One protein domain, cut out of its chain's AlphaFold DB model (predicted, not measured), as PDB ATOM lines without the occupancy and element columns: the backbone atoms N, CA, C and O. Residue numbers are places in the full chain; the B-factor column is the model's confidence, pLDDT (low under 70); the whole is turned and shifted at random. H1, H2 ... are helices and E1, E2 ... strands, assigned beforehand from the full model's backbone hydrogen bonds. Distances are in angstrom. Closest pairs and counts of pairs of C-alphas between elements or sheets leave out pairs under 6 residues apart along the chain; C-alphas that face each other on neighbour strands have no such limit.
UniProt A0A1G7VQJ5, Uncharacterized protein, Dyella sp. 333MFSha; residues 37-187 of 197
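This is residues 37 to 187 of the 197 residues of an uncharacterized protein of Dyella sp. 333MFSha (UniProt A0A1G7VQJ5). One long, twisted antiparallel sheet of eight strands curls round two helices, H1 and H2, which lie side by side over the same face, while the opposite face bears no named helix. The sheet has two halves, E1, E4 and E2 round H1, with the short E3 paired to one end of E4, and E7, E8, E6 and E5 round H2, joined where E2 pairs with E7. The printed part has 151 residues, with two named helices and eight named strands in the order E1, H1, E2, E3, E4, E5, E6, H2, E7, E8; the class is mixed, helices and strands. The sheet is branched at E4, and its seven neighbour pairs are antiparallel. The whole is compact, with a radius of gyration of the C-alphas of 15.9 A, yet elongated in outline, with spans of 58 by 31 by 24 A.

E1, residues 37 to 48, begins with C-alpha 37 at (-17.485, -31.121, -15.181) and is 35.8 A long from first to last C-alpha. H1, residues 53 to 68, is 22.6 A long. E2 is residues 73 to 79, 16.9 A long, and E3 is residues 85 to 87, 6.4 A long. E4, residues 92 to 104, is the longest strand by residues, at 37.9 A, and ends with C-alpha 104 at (-21.744, -27.420, -13.582). E5 is residues 121 to 124, 9.1 A long, and E6 is residues 133 to 138, 17.0 A long. H2, residues 141 to 158, is 25.4 A long. E7 is residues 163 to 171, 22.6 A long. E8, residues 179 to 186, is 22.4 A long and ends with C-alpha 186 at (0.605, -10.037, -11.070).

E4 has three neighbours: E1 lies on one side of it, E2 and E3 on the other side. The pairing is staggered, with E3 beside residues 92 to 94 of E4 and E2 beside residues 97 to 102. Across E1 and E4, N 41 and O 99 are within hydrogen-bond range at 2.9 A. E3 and E4 form a hairpin, with N 87 and O 92 2.9 A apart, and N 98 and O 78 are 2.9 A apart across E2 and E4. E7 lies on the other side of E2 from E4, with N 77 and O 166 2.8 A apart. E7 and E8 form a hairpin, with N 167 and O 183 at 2.8 A. E6 follows on the other side of E8, with N 135 and O 182 at 2.9 A, and E5 and E6 form a hairpin, with N 123 and O 134 at 2.8 A. The edge strands are E1, E3 and E5. H1 is on the sheet, and its closest C-alphas to E1 are those of Pro 55 and Gly 47, 5.1 A apart. H2 is on the same face; its closest C-alphas to E6 are those of Ala 144 and Ala 137, 5.1 A apart, and to E8 those of Cys 156 and Cys 186, 5.5 A apart. H1 and H2 are near each other, with 12 pairs of C-alphas within 10 A. In H2 every O i to N i+4 pair is within hydrogen-bond range, and in H1 11 of 12 are. E1 and E8 are apart, for instance.

The two C-alphas farthest apart are those of Arg 89, between E3 and E4, and Asn 175, between E7 and E8, 58.5 A. The printed part has no cut. The link from E4 to E5, residues 105 to 120, is long. The mean pLDDT of the printed part is 84.3; residues 81 to 85, 88 to 89 and 104 to 115 are under 70.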
ATOM      1  N   THR A  37     -18.499 -30.848 -14.172       75.38
ATOM      2  CA  THR A  37     -17.485 -31.121 -15.181       75.38
ATOM      3  C   THR A  37     -16.394 -30.072 -15.037       75.38
ATOM      4  O   THR A  37     -16.625 -28.881 -15.230       75.38
ATOM      5  N   SER A  38     -15.193 -30.507 -14.674       82.44
ATOM      6  CA  SER A  38     -14.010 -29.649 -14.695       82.44
ATOM      7  C   SER A  38     -13.041 -30.189 -15.728       82.44
ATOM      8  O   SER A  38     -12.867 -31.403 -15.837       82.44
ATOM      9  N   PHE A  39     -12.446 -29.302 -16.516       82.50
ATOM     10  CA  PHE A  39     -11.434 -29.686 -17.488       82.50
ATOM     11  C   PHE A  39     -10.330 -28.641 -17.546       82.50
ATOM     12  O   PHE A  39     -10.551 -27.441 -17.374       82.50
ATOM     13  N   GLU A  40      -9.136 -29.136 -17.814       87.06
ATOM     14  CA  GLU A  40      -7.906 -28.367 -17.840       87.06
ATOM     15  C   GLU A  40      -7.430 -28.221 -19.282       87.06
ATOM     16  O   GLU A  40      -7.593 -29.139 -20.093       87.06
ATOM     17  N   TYR A  41      -6.857 -27.072 -19.628       81.62
ATOM     18  CA  TYR A  41      -6.392 -26.819 -20.986       81.62
ATOM     19  C   TYR A  41      -5.228 -25.828 -21.033       81.62
ATOM     20  O   TYR A  41      -5.102 -24.914 -20.219       81.62
ATOM     21  N   ASP A  42      -4.370 -26.018 -22.036       87.38
ATOM     22  CA  ASP A  42      -3.341 -25.047 -22.394       87.38
ATOM     23  C   ASP A  42      -3.948 -23.949 -23.273       87.38
ATOM     24  O   ASP A  42      -4.667 -24.236 -24.233       87.38
ATOM     25  N   VAL A  43      -3.539 -22.706 -23.042       85.44
ATOM     26  CA  VAL A  43      -3.807 -21.575 -23.935       85.44
ATOM     27  C   VAL A  43      -2.486 -21.068 -24.484       85.44
ATOM     28  O   VAL A  43      -1.514 -20.912 -23.744       85.44
ATOM     29  N   ARG A  44      -2.417 -20.839 -25.796       87.50
ATOM     30  CA  ARG A  44      -1.177 -20.442 -26.470       87.50
ATOM     31  C   ARG A  44      -1.431 -19.283 -27.413       87.50
ATOM     32  O   ARG A  44      -2.391 -19.314 -28.177       87.50
ATOM     33  N   ALA A  45      -0.528 -18.311 -27.402       86.44
ATOM     34  CA  ALA A  45      -0.516 -17.216 -28.362       86.44
ATOM     35  C   ALA A  45       0.893 -17.025 -28.924       86.44
ATOM     36  O   ALA A  45       1.892 -17.203 -28.220       86.44
ATOM     37  N   LYS A  46       0.968 -16.647 -30.201       84.94
ATOM     38  CA  LYS A  46       2.204 -16.219 -30.853       84.94
ATOM     39  C   LYS A  46       2.094 -14.724 -31.148       84.94
ATOM     40  O   LYS A  46       1.164 -14.313 -31.830       84.94
ATOM     41  N   GLY A  47       3.038 -13.948 -30.634       83.38
ATOM     42  CA  GLY A  47       3.198 -12.524 -30.915       83.38
ATOM     43  C   GLY A  47       4.478 -12.235 -31.696       83.38
ATOM     44  O   GLY A  47       5.232 -13.148 -32.052       83.38
ATOM     45  N   VAL A  48       4.723 -10.949 -31.933       82.25
ATOM     46  CA  VAL A  48       5.937 -10.428 -32.572       82.25
ATOM     47  C   VAL A  48       6.989 -10.133 -31.499       82.25
ATOM     48  O   VAL A  48       6.665  -9.705 -30.395       82.25
ATOM     49  N   LEU A  49       8.266 -10.372 -31.801       76.44
ATOM     50  CA  LEU A  49       9.376  -9.986 -30.928       76.44
ATOM     51  C   LEU A  49       9.338  -8.472 -30.649       76.44
ATOM     52  O   LEU A  49       9.302  -7.672 -31.579       76.44
ATOM     53  N   GLY A  50       9.356  -8.093 -29.369       74.19
ATOM     54  CA  GLY A  50       9.241  -6.699 -28.920       74.19
ATOM     55  C   GLY A  50       7.817  -6.252 -28.563       74.19
ATOM     56  O   GLY A  50       7.670  -5.222 -27.916       74.19
ATOM     57  N   ASP A  51       6.788  -7.038 -28.901       78.88
ATOM     58  CA  ASP A  51       5.412  -6.840 -28.432       78.88
ATOM     59  C   ASP A  51       4.962  -8.048 -27.607       78.88
ATOM     60  O   ASP A  51       4.432  -9.043 -28.107       78.88
ATOM     61  N   VAL A  52       5.214  -7.963 -26.303       76.00
ATOM     62  CA  VAL A  52       4.799  -8.990 -25.348       76.00
ATOM     63  C   VAL A  52       3.379  -8.762 -24.829       76.00
ATOM     64  O   VAL A  52       2.746  -9.704 -24.360       76.00
ATOM     65  N   VAL A  53       2.840  -7.544 -24.932       82.38
ATOM     66  CA  VAL A  53       1.538  -7.198 -24.346       82.38
ATOM     67  C   VAL A  53       0.411  -7.890 -25.102       82.38
ATOM     68  O   VAL A  53      -0.440  -8.531 -24.484       82.38
ATOM     69  N   ALA A  54       0.438  -7.832 -26.437       85.88
ATOM     70  CA  ALA A  54      -0.576  -8.456 -27.280       85.88
ATOM     71  C   ALA A  54      -0.733  -9.977 -27.055       85.88
ATOM     72  O   ALA A  54      -1.868 -10.435 -26.864       85.88
ATOM     73  N   PRO A  55       0.336 -10.800 -27.028       87.31
ATOM     74  CA  PRO A  55       0.181 -12.226 -26.768       87.31
ATOM     75  C   PRO A  55      -0.284 -12.530 -25.335       87.31
ATOM     76  O   PRO A  55      -1.052 -13.476 -25.167       87.31
ATOM     77  N   TYR A  56       0.095 -11.737 -24.320       87.31
ATOM     78  CA  TYR A  56      -0.432 -11.909 -22.953       87.31
ATOM     79  C   TYR A  56      -1.927 -11.584 -22.856       87.31
ATOM     80  O   TYR A  56      -2.686 -12.357 -22.271       87.31
ATOM     81  N   ALA A  57      -2.366 -10.492 -23.483       89.88
ATOM     82  CA  ALA A  57      -3.783 -10.156 -23.586       89.88
ATOM     83  C   ALA A  57      -4.570 -11.274 -24.287       89.88
ATOM     84  O   ALA A  57      -5.636 -11.677 -23.832       89.88
ATOM     85  N   THR A  58      -4.000 -11.832 -25.359       90.94
ATOM     86  CA  THR A  58      -4.635 -12.898 -26.142       90.94
ATOM     87  C   THR A  58      -4.836 -14.168 -25.318       90.94
ATOM     88  O   THR A  58      -5.926 -14.739 -25.350       90.94
ATOM     89  N   VAL A  59      -3.824 -14.618 -24.560       91.44
ATOM     90  CA  VAL A  59      -3.977 -15.819 -23.717       91.44
ATOM     91  C   VAL A  59      -4.948 -15.594 -22.561       91.44
ATOM     92  O   VAL A  59      -5.682 -16.517 -22.220       91.44
ATOM     93  N   TRP A  60      -4.979 -14.392 -21.979       93.44
ATOM     94  CA  TRP A  60      -5.945 -14.042 -20.940       93.44
ATOM     95  C   TRP A  60      -7.374 -14.106 -21.479       93.44
ATOM     96  O   TRP A  60      -8.174 -14.905 -20.996       93.44
ATOM     97  N   THR A  61      -7.674 -13.332 -22.524       93.44
ATOM     98  CA  THR A  61      -9.015 -13.272 -23.119       93.44
ATOM     99  C   THR A  61      -9.467 -14.646 -23.602       93.44
ATOM    100  O   THR A  61     -10.564 -15.074 -23.268       93.44
ATOM    101  N   SER A  62      -8.594 -15.405 -24.271       92.81
ATOM    102  CA  SER A  62      -8.943 -16.746 -24.764       92.81
ATOM    103  C   SER A  62      -9.245 -17.742 -23.637       92.81
ATOM    104  O   SER A  62     -10.100 -18.609 -23.805       92.81
ATOM    105  N   ALA A  63      -8.559 -17.643 -22.490       92.50
ATOM    106  CA  ALA A  63      -8.863 -18.471 -21.322       92.50
ATOM    107  C   ALA A  63     -10.240 -18.124 -20.735       92.50
ATOM    108  O   ALA A  63     -11.039 -19.008 -20.435       92.50
ATOM    109  N   MET A  64     -10.538 -16.832 -20.607       93.00
ATOM    110  CA  MET A  64     -11.831 -16.381 -20.098       93.00
ATOM    111  C   MET A  64     -12.975 -16.798 -21.036       93.00
ATOM    112  O   MET A  64     -13.923 -17.450 -20.595       93.00
ATOM    113  N   ASP A  65     -12.831 -16.523 -22.333       89.94
ATOM    114  CA  ASP A  65     -13.843 -16.802 -23.354       89.94
ATOM    115  C   ASP A  65     -14.139 -18.299 -23.482       89.94
ATOM    116  O   ASP A  65     -15.301 -18.685 -23.593       89.94
ATOM    117  N   ASN A  66     -13.118 -19.167 -23.420       89.06
ATOM    118  CA  ASN A  66     -13.319 -20.617 -23.526       89.06
ATOM    119  C   ASN A  66     -14.211 -21.173 -22.402       89.06
ATOM    120  O   ASN A  66     -14.929 -22.153 -22.614       89.06
ATOM    121  N   CYS A  67     -14.184 -20.553 -21.220       87.94
ATOM    122  CA  CYS A  67     -15.122 -20.879 -20.152       87.94
ATOM    123  C   CYS A  67     -16.500 -20.261 -20.372       87.94
ATOM    124  O   CYS A  67     -17.496 -20.973 -20.242       87.94
ATOM    125  N   ASP A  68     -16.558 -18.986 -20.756       86.00
ATOM    126  CA  ASP A  68     -17.819 -18.271 -20.973       86.00
ATOM    127  C   ASP A  68     -18.702 -18.960 -22.014       86.00
ATOM    128  O   ASP A  68     -19.889 -19.175 -21.773       86.00
ATOM    129  N   VAL A  69     -18.128 -19.382 -23.148       84.25
ATOM    130  CA  VAL A  69     -18.891 -20.032 -24.232       84.25
ATOM    131  C   VAL A  69     -19.490 -21.382 -23.827       84.25
ATOM    132  O   VAL A  69     -20.387 -21.889 -24.494       84.25
ATOM    133  N   ARG A  70     -19.000 -21.975 -22.735       82.00
ATOM    134  CA  ARG A  70     -19.505 -23.229 -22.158       82.00
ATOM    135  C   ARG A  70     -20.405 -22.980 -20.947       82.00
ATOM    136  O   ARG A  70     -20.717 -23.923 -20.226       82.00
ATOM    137  N   GLY A  71     -20.774 -21.721 -20.700       79.06
ATOM    138  CA  GLY A  71     -21.524 -21.304 -19.519       79.06
ATOM    139  C   GLY A  71     -20.756 -21.516 -18.215       79.06
ATOM    140  O   GLY A  71     -21.366 -21.571 -17.159       79.06
ATOM    141  N   GLY A  72     -19.438 -21.696 -18.266       85.00
ATOM    142  CA  GLY A  72     -18.606 -21.946 -17.097       85.00
ATOM    143  C   GLY A  72     -17.921 -20.691 -16.576       85.00
ATOM    144  O   GLY A  72     -18.168 -19.570 -17.015       85.00
ATOM    145  N   TYR A  73     -17.000 -20.903 -15.645       89.00
ATOM    146  CA  TYR A  73     -16.050 -19.890 -15.201       89.00
ATOM    147  C   TYR A  73     -14.668 -20.512 -15.026       89.00
ATOM    148  O   TYR A  73     -14.525 -21.720 -14.795       89.00
ATOM    149  N   VAL A  74     -13.637 -19.679 -15.138       92.38
ATOM    150  CA  VAL A  74     -12.258 -20.083 -14.869       92.38
ATOM    151  C   VAL A  74     -12.083 -20.232 -13.360       92.38
ATOM    152  O   VAL A  74     -12.197 -19.247 -12.631       92.38
ATOM    153  N   THR A  75     -11.799 -21.445 -12.883       93.00
ATOM    154  CA  THR A  75     -11.479 -21.702 -11.466       93.00
ATOM    155  C   THR A  75     -10.025 -21.419 -11.156       93.00
ATOM    156  O   THR A  75      -9.724 -20.956 -10.062       93.00
ATOM    157  N   GLU A  76      -9.130 -21.690 -12.104       94.38
ATOM    158  CA  GLU A  76      -7.700 -21.421 -11.980       94.38
ATOM    159  C   GLU A  76      -7.134 -20.980 -13.329       94.38
ATOM    160  O   GLU A  76      -7.473 -21.539 -14.370       94.38
ATOM    161  N   TYR A  77      -6.261 -19.981 -13.303       94.50
ATOM    162  CA  TYR A  77      -5.475 -19.493 -14.427       94.50
ATOM    163  C   TYR A  77      -4.038 -19.299 -13.964       94.50
ATOM    164  O   TYR A  77      -3.798 -18.679 -12.927       94.50
ATOM    165  N   HIS A  78      -3.091 -19.781 -14.761       91.94
ATOM    166  CA  HIS A  78      -1.662 -19.624 -14.535       91.94
ATOM    167  C   HIS A  78      -0.973 -19.217 -15.833       91.94
ATOM    168  O   HIS A  78      -0.956 -19.978 -16.806       91.94
ATOM    169  N   ASP A  79      -0.356 -18.042 -15.843       86.44
ATOM    170  CA  ASP A  79       0.568 -17.679 -16.907       86.44
ATOM    171  C   ASP A  79       1.892 -18.437 -16.748       86.44
ATOM    172  O   ASP A  79       2.228 -18.948 -15.678       86.44
ATOM    173  N   GLY A  80       2.648 -18.577 -17.839       73.50
ATOM    174  CA  GLY A  80       4.020 -19.082 -17.761       73.50
ATOM    175  C   GLY A  80       4.159 -20.517 -17.237       73.50
ATOM    176  O   GLY A  80       5.284 -20.966 -17.023       73.50
ATOM    177  N   PHE A  81       3.053 -21.264 -17.095       68.12
ATOM    178  CA  PHE A  81       3.051 -22.667 -16.660       68.12
ATOM    179  C   PHE A  81       3.981 -23.534 -17.527       68.12
ATOM    180  O   PHE A  81       4.563 -24.516 -17.069       68.12
ATOM    181  N   LYS A  82       4.178 -23.134 -18.789       66.19
ATOM    182  CA  LYS A  82       5.184 -23.694 -19.698       66.19
ATOM    183  C   LYS A  82       6.158 -22.606 -20.131       66.19
ATOM    184  O   LYS A  82       5.759 -21.466 -20.363       66.19
ATOM    185  N   ARG A  83       7.433 -22.980 -20.302       61.41
ATOM    186  CA  ARG A  83       8.507 -22.058 -20.709       61.41
ATOM    187  C   ARG A  83       8.116 -21.278 -21.968       61.41
ATOM    188  O   ARG A  83       7.772 -21.883 -22.984       61.41
ATOM    189  N   SER A  84       8.238 -19.954 -21.912       63.41
ATOM    190  CA  SER A  84       8.188 -19.100 -23.102       63.41
ATOM    191  C   SER A  84       9.243 -19.532 -24.118       63.41
ATOM    192  O   SER A  84      10.372 -19.875 -23.753       63.41
ATOM    193  N   TYR A  85       8.863 -19.520 -25.391       66.25
ATOM    194  CA  TYR A  85       9.727 -19.915 -26.498       66.25
ATOM    195  C   TYR A  85       9.858 -18.754 -27.479       66.25
ATOM    196  O   TYR A  85       8.852 -18.241 -27.972       66.25
ATOM    197  N   TYR A  86      11.095 -18.358 -27.767       70.88
ATOM    198  CA  TYR A  86      11.401 -17.355 -28.780       70.88
ATOM    199  C   TYR A  86      11.688 -18.055 -30.103       70.88
ATOM    200  O   TYR A  86      12.607 -18.868 -30.199       70.88
ATOM    201  N   ASP A  87      10.894 -17.729 -31.116       71.31
ATOM    202  CA  ASP A  87      11.104 -18.189 -32.480       71.31
ATOM    203  C   ASP A  87      11.942 -17.143 -33.217       71.31
ATOM    204  O   ASP A  87      11.424 -16.224 -33.855       71.31
ATOM    205  N   THR A  88      13.263 -17.234 -33.058       67.00
ATOM    206  CA  THR A  88      14.208 -16.245 -33.600       67.00
ATOM    207  C   THR A  88      14.274 -16.252 -35.125       67.00
ATOM    208  O   THR A  88      14.710 -15.264 -35.708       67.00
ATOM    209  N   ARG A  89      13.819 -17.328 -35.783       69.31
ATOM    210  CA  ARG A  89      13.741 -17.412 -37.250       69.31
ATOM    211  C   ARG A  89      12.554 -16.637 -37.809       69.31
ATOM    212  O   ARG A  89      12.667 -16.053 -38.879       69.31
ATOM    213  N   GLU A  90      11.441 -16.627 -37.084       74.44
ATOM    214  CA  GLU A  90      10.200 -15.970 -37.501       74.44
ATOM    215  C   GLU A  90       9.963 -14.629 -36.791       74.44
ATOM    216  O   GLU A  90       8.891 -14.046 -36.929       74.44
ATOM    217  N   GLY A  91      10.930 -14.150 -35.999       76.69
ATOM    218  CA  GLY A  91      10.787 -12.910 -35.238       76.69
ATOM    219  C   GLY A  91       9.621 -12.956 -34.244       76.69
ATOM    220  O   GLY A  91       8.947 -11.949 -34.051       76.69
ATOM    221  N   GLY A  92       9.343 -14.120 -33.645       79.31
ATOM    222  CA  GLY A  92       8.158 -14.339 -32.816       79.31
ATOM    223  C   GLY A  92       8.444 -14.674 -31.354       79.31
ATOM    224  O   GLY A  92       9.479 -15.248 -31.009       79.31
ATOM    225  N   VAL A  93       7.470 -14.388 -30.492       78.62
ATOM    226  CA  VAL A  93       7.427 -14.852 -29.097       78.62
ATOM    227  C   VAL A  93       6.190 -15.722 -28.890       78.62
ATOM    228  O   VAL A  93       5.090 -15.351 -29.294       78.62
ATOM    229  N   ARG A  94       6.351 -16.903 -28.285       81.75
ATOM    230  CA  ARG A  94       5.235 -17.773 -27.893       81.75
ATOM    231  C   ARG A  94       5.018 -17.697 -26.390       81.75
ATOM    232  O   ARG A  94       5.931 -17.986 -25.613       81.75
ATOM    233  N   VAL A  95       3.792 -17.358 -26.013       84.25
ATOM    234  CA  VAL A  95       3.312 -17.320 -24.634       84.25
ATOM    235  C   VAL A  95       2.383 -18.504 -24.410       84.25
ATOM    236  O   VAL A  95       1.568 -18.834 -25.273       84.25
ATOM    237  N   ASN A  96       2.511 -19.130 -23.243       85.94
ATOM    238  CA  ASN A  96       1.644 -20.214 -22.810       85.94
ATOM    239  C   ASN A  96       1.011 -19.853 -21.466       85.94
ATOM    240  O   ASN A  96       1.669 -19.270 -20.602       85.94
ATOM    241  N   ALA A  97      -0.231 -20.269 -21.291       89.31
ATOM    242  CA  ALA A  97      -0.927 -20.286 -20.023       89.31
ATOM    243  C   ALA A  97      -1.618 -21.640 -19.849       89.31
ATOM    244  O   ALA A  97      -1.795 -22.399 -20.805       89.31
ATOM    245  N   TYR A  98      -1.995 -21.923 -18.618       91.25
ATOM    246  CA  TYR A  98      -2.834 -23.043 -18.241       91.25
ATOM    247  C   TYR A  98      -4.089 -22.489 -17.576       91.25
ATOM    248  O   TYR A  98      -4.008 -21.517 -16.821       91.25
ATOM    249  N   ALA A  99      -5.236 -23.097 -17.856       92.94
ATOM    250  CA  ALA A  99      -6.477 -22.755 -17.194       92.94
ATOM    251  C   ALA A  99      -7.317 -23.998 -16.904       92.94
ATOM    252  O   ALA A  99      -7.361 -24.944 -17.693       92.94
ATOM    253  N   THR A 100      -8.034 -23.940 -15.789       93.38
ATOM    254  CA  THR A 100      -9.039 -24.924 -15.399       93.38
ATOM    255  C   THR A 100     -10.399 -24.266 -15.479       93.38
ATOM    256  O   THR A 100     -10.638 -23.211 -14.884       93.38
ATOM    257  N   CYS A 101     -11.291 -24.887 -16.242       89.75
ATOM    258  CA  CYS A 101     -12.673 -24.465 -16.343       89.75
ATOM    259  C   CYS A 101     -13.560 -25.350 -15.489       89.75
ATOM    260  O   CYS A 101     -13.426 -26.575 -15.539       89.75
ATOM    261  N   ARG A 102     -14.532 -24.745 -14.808       87.38
ATOM    262  CA  ARG A 102     -15.637 -25.476 -14.194       87.38
ATOM    263  C   ARG A 102     -16.939 -25.186 -14.929       87.38
ATOM    264  O   ARG A 102     -17.322 -24.032 -15.099       87.38
ATOM    265  N   VAL A 103     -17.620 -26.262 -15.314       79.88
ATOM    266  CA  VAL A 103     -18.934 -26.292 -15.961       79.88
ATOM    267  C   VAL A 103     -19.826 -27.204 -15.111       79.88
ATOM    268  O   VAL A 103     -19.587 -28.403 -15.015       79.88
ATOM    269  N   ALA A 104     -20.797 -26.646 -14.393       64.69
ATOM    270  CA  ALA A 104     -21.744 -27.420 -13.582       64.69
ATOM    271  C   ALA A 104     -23.000 -27.821 -14.391       64.69
ATOM    272  O   ALA A 104     -23.249 -27.239 -15.440       64.69
ATOM    273  N   GLU A 105     -23.792 -28.793 -13.908       55.19
ATOM    274  CA  GLU A 105     -25.131 -29.111 -14.468       55.19
ATOM    275  C   GLU A 105     -26.149 -27.980 -14.260       55.19
ATOM    276  O   GLU A 105     -27.159 -27.926 -14.951       55.19
ATOM    277  N   ASP A 106     -25.823 -27.015 -13.399       53.56
ATOM    278  CA  ASP A 106     -26.220 -25.632 -13.611       53.56
ATOM    279  C   ASP A 106     -25.139 -24.676 -13.041       53.56
ATOM    280  O   ASP A 106     -25.029 -24.524 -11.820       53.56
ATOM    281  N   PRO A 107     -24.302 -24.042 -13.889       54.19
ATOM    282  CA  PRO A 107     -23.342 -23.030 -13.468       54.19
ATOM    283  C   PRO A 107     -23.937 -21.607 -13.458       54.19
ATOM    284  O   PRO A 107     -23.412 -20.795 -12.701       54.19
ATOM    285  N   PHE A 108     -25.003 -21.329 -14.246       55.59
ATOM    286  CA  PHE A 108     -25.739 -20.042 -14.414       55.59
ATOM    287  C   PHE A 108     -27.098 -20.138 -15.197       55.59
ATOM    288  O   PHE A 108     -27.664 -19.111 -15.569       55.59
ATOM    289  N   ALA A 109     -27.613 -21.321 -15.525       48.84
ATOM    290  CA  ALA A 109     -28.708 -21.674 -16.439       48.84
ATOM    291  C   ALA A 109     -30.067 -20.994 -16.191       48.84
ATOM    292  O   ALA A 109     -30.828 -20.851 -17.143       48.84
ATOM    293  N   ASP A 110     -30.331 -20.446 -15.004       47.56
ATOM    294  CA  ASP A 110     -31.533 -19.630 -14.765       47.56
ATOM    295  C   ASP A 110     -31.269 -18.105 -14.752       47.56
ATOM    296  O   ASP A 110     -32.192 -17.307 -14.536       47.56
ATOM    297  N   ARG A 111     -30.008 -17.656 -14.889       49.69
ATOM    298  CA  ARG A 111     -29.595 -16.287 -14.521       49.69
ATOM    299  C   ARG A 111     -28.534 -15.611 -15.387       49.69
ATOM    300  O   ARG A 111     -27.991 -14.607 -14.935       49.69
ATOM    301  N   ILE A 112     -28.355 -15.977 -16.659       53.16
ATOM    302  CA  ILE A 112     -27.823 -14.990 -17.623       53.16
ATOM    303  C   ILE A 112     -28.918 -13.948 -17.883       53.16
ATOM    304  O   ILE A 112     -29.542 -13.878 -18.937       53.16
ATOM    305  N   LYS A 113     -29.226 -13.153 -16.863       52.31
ATOM    306  CA  LYS A 113     -29.874 -11.875 -17.066       52.31
ATOM    307  C   LYS A 113     -28.737 -10.958 -17.452       52.31
ATOM    308  O   LYS A 113     -27.792 -10.817 -16.680       52.31
ATOM    309  N   GLU A 114     -28.824 -10.353 -18.630       56.75
ATOM    310  CA  GLU A 114     -28.039  -9.165 -18.947       56.75
ATOM    311  C   GLU A 114     -28.424  -8.073 -17.938       56.75
ATOM    312  O   GLU A 114     -29.320  -7.259 -18.142       56.75
ATOM    313  N   GLY A 115     -27.833  -8.159 -16.754       64.31
ATOM    314  CA  GLY A 115     -27.921  -7.176 -15.702       64.31
ATOM    315  C   GLY A 115     -26.743  -6.216 -15.814       64.31
ATOM    316  O   GLY A 115     -25.736  -6.530 -16.456       64.31
ATOM    317  N   PRO A 116     -26.835  -5.042 -15.175       79.38
ATOM    318  CA  PRO A 116     -25.673  -4.183 -15.036       79.38
ATOM    319  C   PRO A 116     -24.554  -4.957 -14.333       79.38
ATOM    320  O   PRO A 116     -24.792  -5.651 -13.342       79.38
ATOM    321  N   MET A 117     -23.330  -4.830 -14.849       87.19
ATOM    322  CA  MET A 117     -22.155  -5.419 -14.217       87.19
ATOM    323  C   MET A 117     -22.009  -4.840 -12.799       87.19
ATOM    324  O   MET A 117     -21.970  -3.613 -12.657       87.19
ATOM    325  N   PRO A 118     -21.975  -5.675 -11.742       93.25
ATOM    326  CA  PRO A 118     -21.827  -5.181 -10.382       93.25
ATOM    327  C   PRO A 118     -20.451  -4.538 -10.193       93.25
ATOM    328  O   PRO A 118     -19.492  -4.849 -10.900       93.25
ATOM    329  N   ALA A 119     -20.338  -3.656  -9.202       94.81
ATOM    330  CA  ALA A 119     -19.044  -3.118  -8.813       94.81
ATOM    331  C   ALA A 119     -18.187  -4.228  -8.182       94.81
ATOM    332  O   ALA A 119     -18.601  -4.858  -7.207       94.81
ATOM    333  N   ALA A 120     -16.993  -4.442  -8.731       97.06
ATOM    334  CA  ALA A 120     -15.959  -5.262  -8.115       97.06
ATOM    335  C   ALA A 120     -14.987  -4.378  -7.322       97.06
ATOM    336  O   ALA A 120     -14.747  -3.224  -7.684       97.06
ATOM    337  N   ALA A 121     -14.399  -4.928  -6.263       97.12
ATOM    338  CA  ALA A 121     -13.393  -4.250  -5.454       97.12
ATOM    339  C   ALA A 121     -12.228  -5.179  -5.114       97.12
ATOM    340  O   ALA A 121     -12.403  -6.388  -4.969       97.12
ATOM    341  N   ILE A 122     -11.042  -4.595  -4.942       96.38
ATOM    342  CA  ILE A 122      -9.909  -5.275  -4.321       96.38
ATOM    343  C   ILE A 122     -10.060  -5.120  -2.809       96.38
ATOM    344  O   ILE A 122      -9.966  -4.013  -2.282       96.38
ATOM    345  N   VAL A 123     -10.344  -6.219  -2.114       94.56
ATOM    346  CA  VAL A 123     -10.657  -6.212  -0.676       94.56
ATOM    347  C   VAL A 123      -9.441  -6.512   0.195       94.56
ATOM    348  O   VAL A 123      -9.434  -6.209   1.386       94.56
ATOM    349  N   THR A 124      -8.397  -7.129  -0.358       91.94
ATOM    350  CA  THR A 124      -7.138  -7.406   0.352       91.94
ATOM    351  C   THR A 124      -5.993  -7.519  -0.639       91.94
ATOM    352  O   THR A 124      -6.170  -8.143  -1.679       91.94
ATOM    353  N   GLY A 125      -4.820  -6.978  -0.293       88.94
ATOM    354  CA  GLY A 125      -3.623  -7.029  -1.140       88.94
ATOM    355  C   GLY A 125      -3.793  -6.278  -2.463       88.94
ATOM    356  O   GLY A 125      -4.877  -5.826  -2.798       88.94
ATOM    357  N   ASP A 126      -2.719  -6.127  -3.223       84.75
ATOM    358  CA  ASP A 126      -2.717  -5.474  -4.544       84.75
ATOM    359  C   ASP A 126      -2.325  -6.442  -5.676       84.75
ATOM    360  O   ASP A 126      -2.314  -6.073  -6.850       84.75
ATOM    361  N   GLY A 127      -2.003  -7.692  -5.328       85.50
ATOM    362  CA  GLY A 127      -1.484  -8.689  -6.260       85.50
ATOM    363  C   GLY A 127      -0.047  -8.419  -6.706       85.50
ATOM    364  O   GLY A 127       0.486  -9.188  -7.508       85.50
ATOM    365  N   LEU A 128       0.599  -7.366  -6.207       83.44
ATOM    366  CA  LEU A 128       2.006  -7.086  -6.433       83.44
ATOM    367  C   LEU A 128       2.786  -7.804  -5.326       83.44
ATOM    368  O   LEU A 128       2.550  -7.599  -4.137       83.44
ATOM    369  N   GLY A 129       3.680  -8.723  -5.709       73.25
ATOM    370  CA  GLY A 129       4.420  -9.546  -4.746       73.25
ATOM    371  C   GLY A 129       5.064  -8.713  -3.619       73.25
ATOM    372  O   GLY A 129       5.519  -7.598  -3.880       73.25
ATOM    373  N   PRO A 130       5.140  -9.235  -2.377       70.81
ATOM    374  CA  PRO A 130       4.872 -10.620  -1.972       70.81
ATOM    375  C   PRO A 130       3.395 -10.939  -1.672       70.81
ATOM    376  O   PRO A 130       3.075 -12.089  -1.379       70.81
ATOM    377  N   SER A 131       2.492  -9.957  -1.719       76.88
ATOM    378  CA  SER A 131       1.077 -10.154  -1.393       76.88
ATOM    379  C   SER A 131       0.250 -10.582  -2.602       76.88
ATOM    380  O   SER A 131       0.251  -9.926  -3.641       76.88
ATOM    381  N   THR A 132      -0.537 -11.646  -2.445       89.25
ATOM    382  CA  THR A 132      -1.650 -11.929  -3.360       89.25
ATOM    383  C   THR A 132      -2.778 -10.932  -3.123       89.25
ATOM    384  O   THR A 132      -3.072 -10.598  -1.974       89.25
ATOM    385  N   GLY A 133      -3.431 -10.498  -4.193       94.50
ATOM    386  CA  GLY A 133      -4.652  -9.712  -4.121       94.50
ATOM    387  C   GLY A 133      -5.888 -10.604  -4.015       94.50
ATOM    388  O   GLY A 133      -5.869 -11.769  -4.417       94.50
ATOM    389  N   LEU A 134      -6.971 -10.048  -3.484       96.75
ATOM    390  CA  LEU A 134      -8.303 -10.635  -3.451       96.75
ATOM    391  C   LEU A 134      -9.277  -9.624  -4.052       96.75
ATOM    392  O   LEU A 134      -9.529  -8.573  -3.465       96.75
ATOM    393  N   ALA A 135      -9.795  -9.942  -5.232       97.38
ATOM    394  CA  ALA A 135     -10.876  -9.213  -5.874       97.38
ATOM    395  C   ALA A 135     -12.214  -9.869  -5.526       97.38
ATOM    396  O   ALA A 135     -12.299 -11.093  -5.431       97.38
ATOM    397  N   GLN A 136     -13.261  -9.070  -5.352       97.56
ATOM    398  CA  GLN A 136     -14.579  -9.555  -4.963       97.56
ATOM    399  C   GLN A 136     -15.687  -8.739  -5.629       97.56
ATOM    400  O   GLN A 136     -15.580  -7.518  -5.745       97.56
ATOM    401  N   ALA A 137     -16.776  -9.409  -6.002       96.69
ATOM    402  CA  ALA A 137     -18.051  -8.785  -6.339       96.69
ATOM    403  C   ALA A 137     -19.216  -9.634  -5.811       96.69
ATOM    404  O   ALA A 137     -19.130 -10.861  -5.736       96.69
ATOM    405  N   SER A 138     -20.322  -8.975  -5.476       93.62
ATOM    406  CA  SER A 138     -21.577  -9.624  -5.084       93.62
ATOM    407  C   SER A 138     -22.662  -9.311  -6.107       93.62
ATOM    408  O   SER A 138     -22.736  -8.188  -6.608       93.62
ATOM    409  N   GLY A 139     -23.520 -10.281  -6.410       89.31
ATOM    410  CA  GLY A 139     -24.603 -10.090  -7.371       89.31
ATOM    411  C   GLY A 139     -24.978 -11.364  -8.108       89.31
ATOM    412  O   GLY A 139     -24.858 -12.467  -7.580       89.31
ATOM    413  N   GLU A 140     -25.472 -11.200  -9.333       87.19
ATOM    414  CA  GLU A 140     -25.661 -12.327 -10.242       87.19
ATOM    415  C   GLU A 140     -24.284 -12.977 -10.513       87.19
ATOM    416  O   GLU A 140     -23.348 -12.251 -10.858       87.19
ATOM    417  N   PRO A 141     -24.121 -14.296 -10.290       85.88
ATOM    418  CA  PRO A 141     -22.820 -14.957 -10.344       85.88
ATOM    419  C   PRO A 141     -22.013 -14.730 -11.634       85.88
ATOM    420  O   PRO A 141     -20.801 -14.523 -11.546       85.88
ATOM    421  N   HIS A 142     -22.637 -14.736 -12.816       85.50
ATOM    422  CA  HIS A 142     -21.922 -14.563 -14.083       85.50
ATOM    423  C   HIS A 142     -21.414 -13.125 -14.239       85.50
ATOM    424  O   HIS A 142     -20.239 -12.894 -14.535       85.50
ATOM    425  N   ALA A 143     -22.268 -12.140 -13.960       88.12
ATOM    426  CA  ALA A 143     -21.916 -10.727 -13.968       88.12
ATOM    427  C   ALA A 143     -20.855 -10.394 -12.906       88.12
ATOM    428  O   ALA A 143     -19.931  -9.628 -13.180       88.12
ATOM    429  N   ALA A 144     -20.940 -10.995 -11.715       91.88
ATOM    430  CA  ALA A 144     -19.940 -10.849 -10.659       91.88
ATOM    431  C   ALA A 144     -18.585 -11.446 -11.069       91.88
ATOM    432  O   ALA A 144     -17.554 -10.801 -10.884       91.88
ATOM    433  N   TYR A 145     -18.573 -12.626 -11.693       92.88
ATOM    434  CA  TYR A 145     -17.358 -13.224 -12.248       92.88
ATOM    435  C   TYR A 145     -16.717 -12.344 -13.328       92.88
ATOM    436  O   TYR A 145     -15.511 -12.090 -13.280       92.88
ATOM    437  N   ARG A 146     -17.519 -11.812 -14.257       92.81
ATOM    438  CA  ARG A 146     -17.040 -10.864 -15.269       92.81
ATOM    439  C   ARG A 146     -16.463  -9.590 -14.649       92.81
ATOM    440  O   ARG A 146     -15.365  -9.184 -15.021       92.81
ATOM    441  N   ALA A 147     -17.138  -9.010 -13.660       95.44
ATOM    442  CA  ALA A 147     -16.643  -7.829 -12.956       95.44
ATOM    443  C   ALA A 147     -15.295  -8.098 -12.266       95.44
ATOM    444  O   ALA A 147     -14.360  -7.304 -12.369       95.44
ATOM    445  N   VAL A 148     -15.178  -9.245 -11.590       96.75
ATOM    446  CA  VAL A 148     -13.967  -9.646 -10.868       96.75
ATOM    447  C   VAL A 148     -12.796  -9.876 -11.822       96.75
ATOM    448  O   VAL A 148     -11.723  -9.317 -11.597       96.75
ATOM    449  N   ARG A 149     -12.974 -10.641 -12.907       95.69
ATOM    450  CA  ARG A 149     -11.876 -10.897 -13.857       95.69
ATOM    451  C   ARG A 149     -11.438  -9.621 -14.583       95.69
ATOM    452  O   ARG A 149     -10.245  -9.430 -14.808       95.69
ATOM    453  N   GLU A 150     -12.377  -8.735 -14.933       96.19
ATOM    454  CA  GLU A 150     -12.066  -7.459 -15.584       96.19
ATOM    455  C   GLU A 150     -11.273  -6.551 -14.632       96.19
ATOM    456  O   GLU A 150     -10.265  -5.966 -15.038       96.19
ATOM    457  N   LEU A 151     -11.648  -6.511 -13.347       97.44
ATOM    458  CA  LEU A 151     -10.900  -5.788 -12.320       97.44
ATOM    459  C   LEU A 151      -9.491  -6.357 -12.115       97.44
ATOM    460  O   LEU A 151      -8.536  -5.584 -12.061       97.44
ATOM    461  N   VAL A 152      -9.338  -7.681 -12.014       97.06
ATOM    462  CA  VAL A 152      -8.024  -8.337 -11.864       97.06
ATOM    463  C   VAL A 152      -7.114  -7.994 -13.041       97.06
ATOM    464  O   VAL A 152      -5.982  -7.545 -12.845       97.06
ATOM    465  N   TYR A 153      -7.620  -8.151 -14.267       95.69
ATOM    466  CA  TYR A 153      -6.860  -7.856 -15.476       95.69
ATOM    467  C   TYR A 153      -6.431  -6.390 -15.529       95.69
ATOM    468  O   TYR A 153      -5.248  -6.096 -15.713       95.69
ATOM    469  N   LYS A 154      -7.374  -5.472 -15.284       94.94
ATOM    470  CA  LYS A 154      -7.104  -4.035 -15.227       94.94
ATOM    471  C   LYS A 154      -6.077  -3.689 -14.152       94.94
ATOM    472  O   LYS A 154      -5.149  -2.941 -14.433       94.94
ATOM    473  N   THR A 155      -6.200  -4.262 -12.957       94.88
ATOM    474  CA  THR A 155      -5.286  -4.006 -11.833       94.88
ATOM    475  C   THR A 155      -3.847  -4.362 -12.197       94.88
ATOM    476  O   THR A 155      -2.939  -3.567 -11.962       94.88
ATOM    477  N   CYS A 156      -3.622  -5.521 -12.826       93.31
ATOM    478  CA  CYS A 156      -2.279  -5.880 -13.275       93.31
ATOM    479  C   CYS A 156      -1.796  -4.985 -14.428       93.31
ATOM    480  O   CYS A 156      -0.653  -4.522 -14.398       93.31
ATOM    481  N   LEU A 157      -2.649  -4.701 -15.419       90.94
ATOM    482  CA  LEU A 157      -2.279  -3.867 -16.565       90.94
ATOM    483  C   LEU A 157      -1.935  -2.425 -16.185       90.94
ATOM    484  O   LEU A 157      -0.959  -1.887 -16.703       90.94
ATOM    485  N   ASP A 158      -2.683  -1.820 -15.260       91.75
ATOM    486  CA  ASP A 158      -2.436  -0.458 -14.766       91.75
ATOM    487  C   ASP A 158      -1.044  -0.340 -14.106       91.75
ATOM    488  O   ASP A 158      -0.484   0.749 -14.005       91.75
ATOM    489  N   GLN A 159      -0.452  -1.470 -13.703       89.50
ATOM    490  CA  GLN A 159       0.895  -1.577 -13.138       89.50
ATOM    491  C   GLN A 159       1.948  -2.041 -14.161       89.50
ATOM    492  O   GLN A 159       3.051  -2.424 -13.768       89.50
ATOM    493  N   ALA A 160       1.617  -2.046 -15.458       87.75
ATOM    494  CA  ALA A 160       2.434  -2.594 -16.545       87.75
ATOM    495  C   ALA A 160       2.850  -4.061 -16.306       87.75
ATOM    496  O   ALA A 160       3.975  -4.489 -16.597       87.75
ATOM    497  N   ARG A 161       1.930  -4.847 -15.740       88.44
ATOM    498  CA  ARG A 161       2.114  -6.262 -15.412       88.44
ATOM    499  C   ARG A 161       1.024  -7.099 -16.061       88.44
ATOM    500  O   ARG A 161      -0.051  -6.626 -16.410       88.44
ATOM    501  N   ARG A 162       1.308  -8.387 -16.194       88.12
ATOM    502  CA  ARG A 162       0.325  -9.406 -16.573       88.12
ATOM    503  C   ARG A 162      -0.211 -10.110 -15.338       88.12
ATOM    504  O   ARG A 162       0.482 -10.167 -14.317       88.12
ATOM    505  N   VAL A 163      -1.406 -10.676 -15.461       92.56
ATOM    506  CA  VAL A 163      -1.941 -11.598 -14.459       92.56
ATOM    507  C   VAL A 163      -1.082 -12.856 -14.485       92.56
ATOM    508  O   VAL A 163      -1.014 -13.535 -15.503       92.56
ATOM    509  N   ARG A 164      -0.403 -13.136 -13.375       91.31
ATOM    510  CA  ARG A 164       0.401 -14.344 -13.194       91.31
ATOM    511  C   ARG A 164      -0.466 -15.533 -12.815       91.31
ATOM    512  O   ARG A 164      -0.318 -16.641 -13.316       91.31
ATOM    513  N   PHE A 165      -1.370 -15.278 -11.885       92.31
ATOM    514  CA  PHE A 165      -2.253 -16.276 -11.317       92.31
ATOM    515  C   PHE A 165      -3.606 -15.649 -11.029       92.31
ATOM    516  O   PHE A 165      -3.668 -14.504 -10.576       92.31
ATOM    517  N   MET A 166      -4.667 -16.419 -11.243       96.31
ATOM    518  CA  MET A 166      -5.990 -16.135 -10.709       96.31
ATOM    519  C   MET A 166      -6.648 -17.447 -10.284       96.31
ATOM    520  O   MET A 166      -6.666 -18.394 -11.061       96.31
ATOM    521  N   SER A 167      -7.225 -17.493  -9.087       95.38
ATOM    522  CA  SER A 167      -8.106 -18.576  -8.654       95.38
ATOM    523  C   SER A 167      -9.436 -18.006  -8.202       95.38
ATOM    524  O   SER A 167      -9.476 -17.150  -7.315       95.38
ATOM    525  N   THR A 168     -10.505 -18.482  -8.827       95.06
ATOM    526  CA  THR A 168     -11.865 -17.998  -8.618       95.06
ATOM    527  C   THR A 168     -12.635 -18.956  -7.727       95.06
ATOM    528  O   THR A 168     -12.682 -20.164  -7.964       95.06
ATOM    529  N   HIS A 169     -13.315 -18.392  -6.741       91.62
ATOM    530  CA  HIS A 169     -14.286 -19.068  -5.911       91.62
ATOM    531  C   HIS A 169     -15.656 -18.410  -6.076       91.62
ATOM    532  O   HIS A 169     -15.773 -17.186  -6.070       91.62
ATOM    533  N   VAL A 170     -16.695 -19.232  -6.204       88.44
ATOM    534  CA  VAL A 170     -18.088 -18.780  -6.244       88.44
ATOM    535  C   VAL A 170     -18.781 -19.306  -4.993       88.44
ATOM    536  O   VAL A 170     -19.007 -20.511  -4.866       88.44
ATOM    537  N   ASP A 171     -19.120 -18.406  -4.072       85.94
ATOM    538  CA  ASP A 171     -19.977 -18.702  -2.928       85.94
ATOM    539  C   ASP A 171     -21.438 -18.478  -3.337       85.94
ATOM    540  O   ASP A 171     -21.891 -17.348  -3.533       85.94
ATOM    541  N   ASN A 172     -22.172 -19.580  -3.484       77.69
ATOM    542  CA  ASN A 172     -23.590 -19.591  -3.840       77.69
ATOM    543  C   ASN A 172     -24.419 -20.320  -2.771       77.69
ATOM    544  O   ASN A 172     -25.185 -21.241  -3.062       77.69
ATOM    545  N   ARG A 173     -24.211 -19.966  -1.499       76.31
ATOM    546  CA  ARG A 173     -25.009 -20.512  -0.394       76.31
ATOM    547  C   ARG A 173     -26.495 -20.128  -0.519       76.31
ATOM    548  O   ARG A 173     -26.803 -18.979  -0.841       76.31
ATOM    549  N   PRO A 174     -27.430 -21.041  -0.187       72.31
ATOM    550  CA  PRO A 174     -28.854 -20.720  -0.139       72.31
ATOM    551  C   PRO A 174     -29.129 -19.532   0.792       72.31
ATOM    552  O   PRO A 174     -28.595 -19.477   1.899       72.31
ATOM    553  N   ASN A 175     -29.994 -18.610   0.363       76.00
ATOM    554  CA  ASN A 175     -30.414 -17.412   1.111       76.00
ATOM    555  C   ASN A 175     -29.332 -16.339   1.346       76.00
ATOM    556  O   ASN A 175     -29.577 -15.396   2.097       76.00
ATOM    557  N   ALA A 176     -28.169 -16.442   0.701       81.00
ATOM    558  CA  ALA A 176     -27.184 -15.367   0.635       81.00
ATOM    559  C   ALA A 176     -27.168 -14.747  -0.770       81.00
ATOM    560  O   ALA A 176     -27.480 -15.413  -1.759       81.00
ATOM    561  N   THR A 177     -26.802 -13.467  -0.873       85.06
ATOM    562  CA  THR A 177     -26.445 -12.896  -2.176       85.06
ATOM    563  C   THR A 177     -25.193 -13.614  -2.671       85.06
ATOM    564  O   THR A 177     -24.214 -13.649  -1.923       85.06
ATOM    565  N   PRO A 178     -25.198 -14.174  -3.893       87.81
ATOM    566  CA  PRO A 178     -24.021 -14.845  -4.403       87.81
ATOM    567  C   PRO A 178     -22.825 -13.903  -4.463       87.81
ATOM    568  O   PRO A 178     -22.955 -12.701  -4.729       87.81
ATOM    569  N   GLN A 179     -21.657 -14.471  -4.213       91.69
ATOM    570  CA  GLN A 179     -20.404 -13.745  -4.147       91.69
ATOM    571  C   GLN A 179     -19.358 -14.479  -4.967       91.69
ATOM    572  O   GLN A 179     -19.197 -15.693  -4.857       91.69
ATOM    573  N   VAL A 180     -18.636 -13.722  -5.785       93.62
ATOM    574  CA  VAL A 180     -17.481 -14.220  -6.520       93.62
ATOM    575  C   VAL A 180     -16.243 -13.560  -5.952       93.62
ATOM    576  O   VAL A 180     -16.183 -12.340  -5.802       93.62
ATOM    577  N   GLU A 181     -15.263 -14.388  -5.642       96.31
ATOM    578  CA  GLU A 181     -13.951 -13.990  -5.168       96.31
ATOM    579  C   GLU A 181     -12.902 -14.499  -6.145       96.31
ATOM    580  O   GLU A 181     -12.975 -15.640  -6.591       96.31
ATOM    581  N   ALA A 182     -11.897 -13.684  -6.443       97.25
ATOM    582  CA  ALA A 182     -10.709 -14.138  -7.141       97.25
ATOM    583  C   ALA A 182      -9.457 -13.740  -6.374       97.25
ATOM    584  O   ALA A 182      -9.160 -12.557  -6.193       97.25
ATOM    585  N   ARG A 183      -8.691 -14.743  -5.952       97.06
ATOM    586  CA  ARG A 183      -7.313 -14.533  -5.512       97.06
ATOM    587  C   ARG A 183      -6.450 -14.371  -6.744       97.06
ATOM    588  O   ARG A 183      -6.554 -15.187  -7.652       97.06
ATOM    589  N   PHE A 184      -5.594 -13.364  -6.778       96.50
ATOM    590  CA  PHE A 184      -4.751 -13.113  -7.938       96.50
ATOM    591  C   PHE A 184      -3.353 -12.642  -7.553       96.50
ATOM    592  O   PHE A 184      -3.105 -12.153  -6.450       96.50
ATOM    593  N   ALA A 185      -2.431 -12.795  -8.491       94.31
ATOM    594  CA  ALA A 185      -1.106 -12.204  -8.429       94.31
ATOM    595  C   ALA A 185      -0.720 -11.694  -9.816       94.31
ATOM    596  O   ALA A 185      -1.057 -12.311 -10.826       94.31
ATOM    597  N   CYS A 186       0.020 -10.593  -9.862       91.88
ATOM    598  CA  CYS A 186       0.605 -10.037 -11.070       91.88
ATOM    599  C   CYS A 186       2.095 -10.415 -11.150       91.88
ATOM    600  O   CYS A 186       2.784 -10.503 -10.133       91.88
ATOM    601  N   ASN A 187       2.632 -10.619 -12.355       84.38
ATOM    602  CA  ASN A 187       4.065 -10.902 -12.530       84.38
ATOM    603  C   ASN A 187       4.950  -9.658 -12.257       84.38
ATOM    604  O   ASN A 187       4.488  -8.518 -12.282       84.38
TER     605      ASN A 187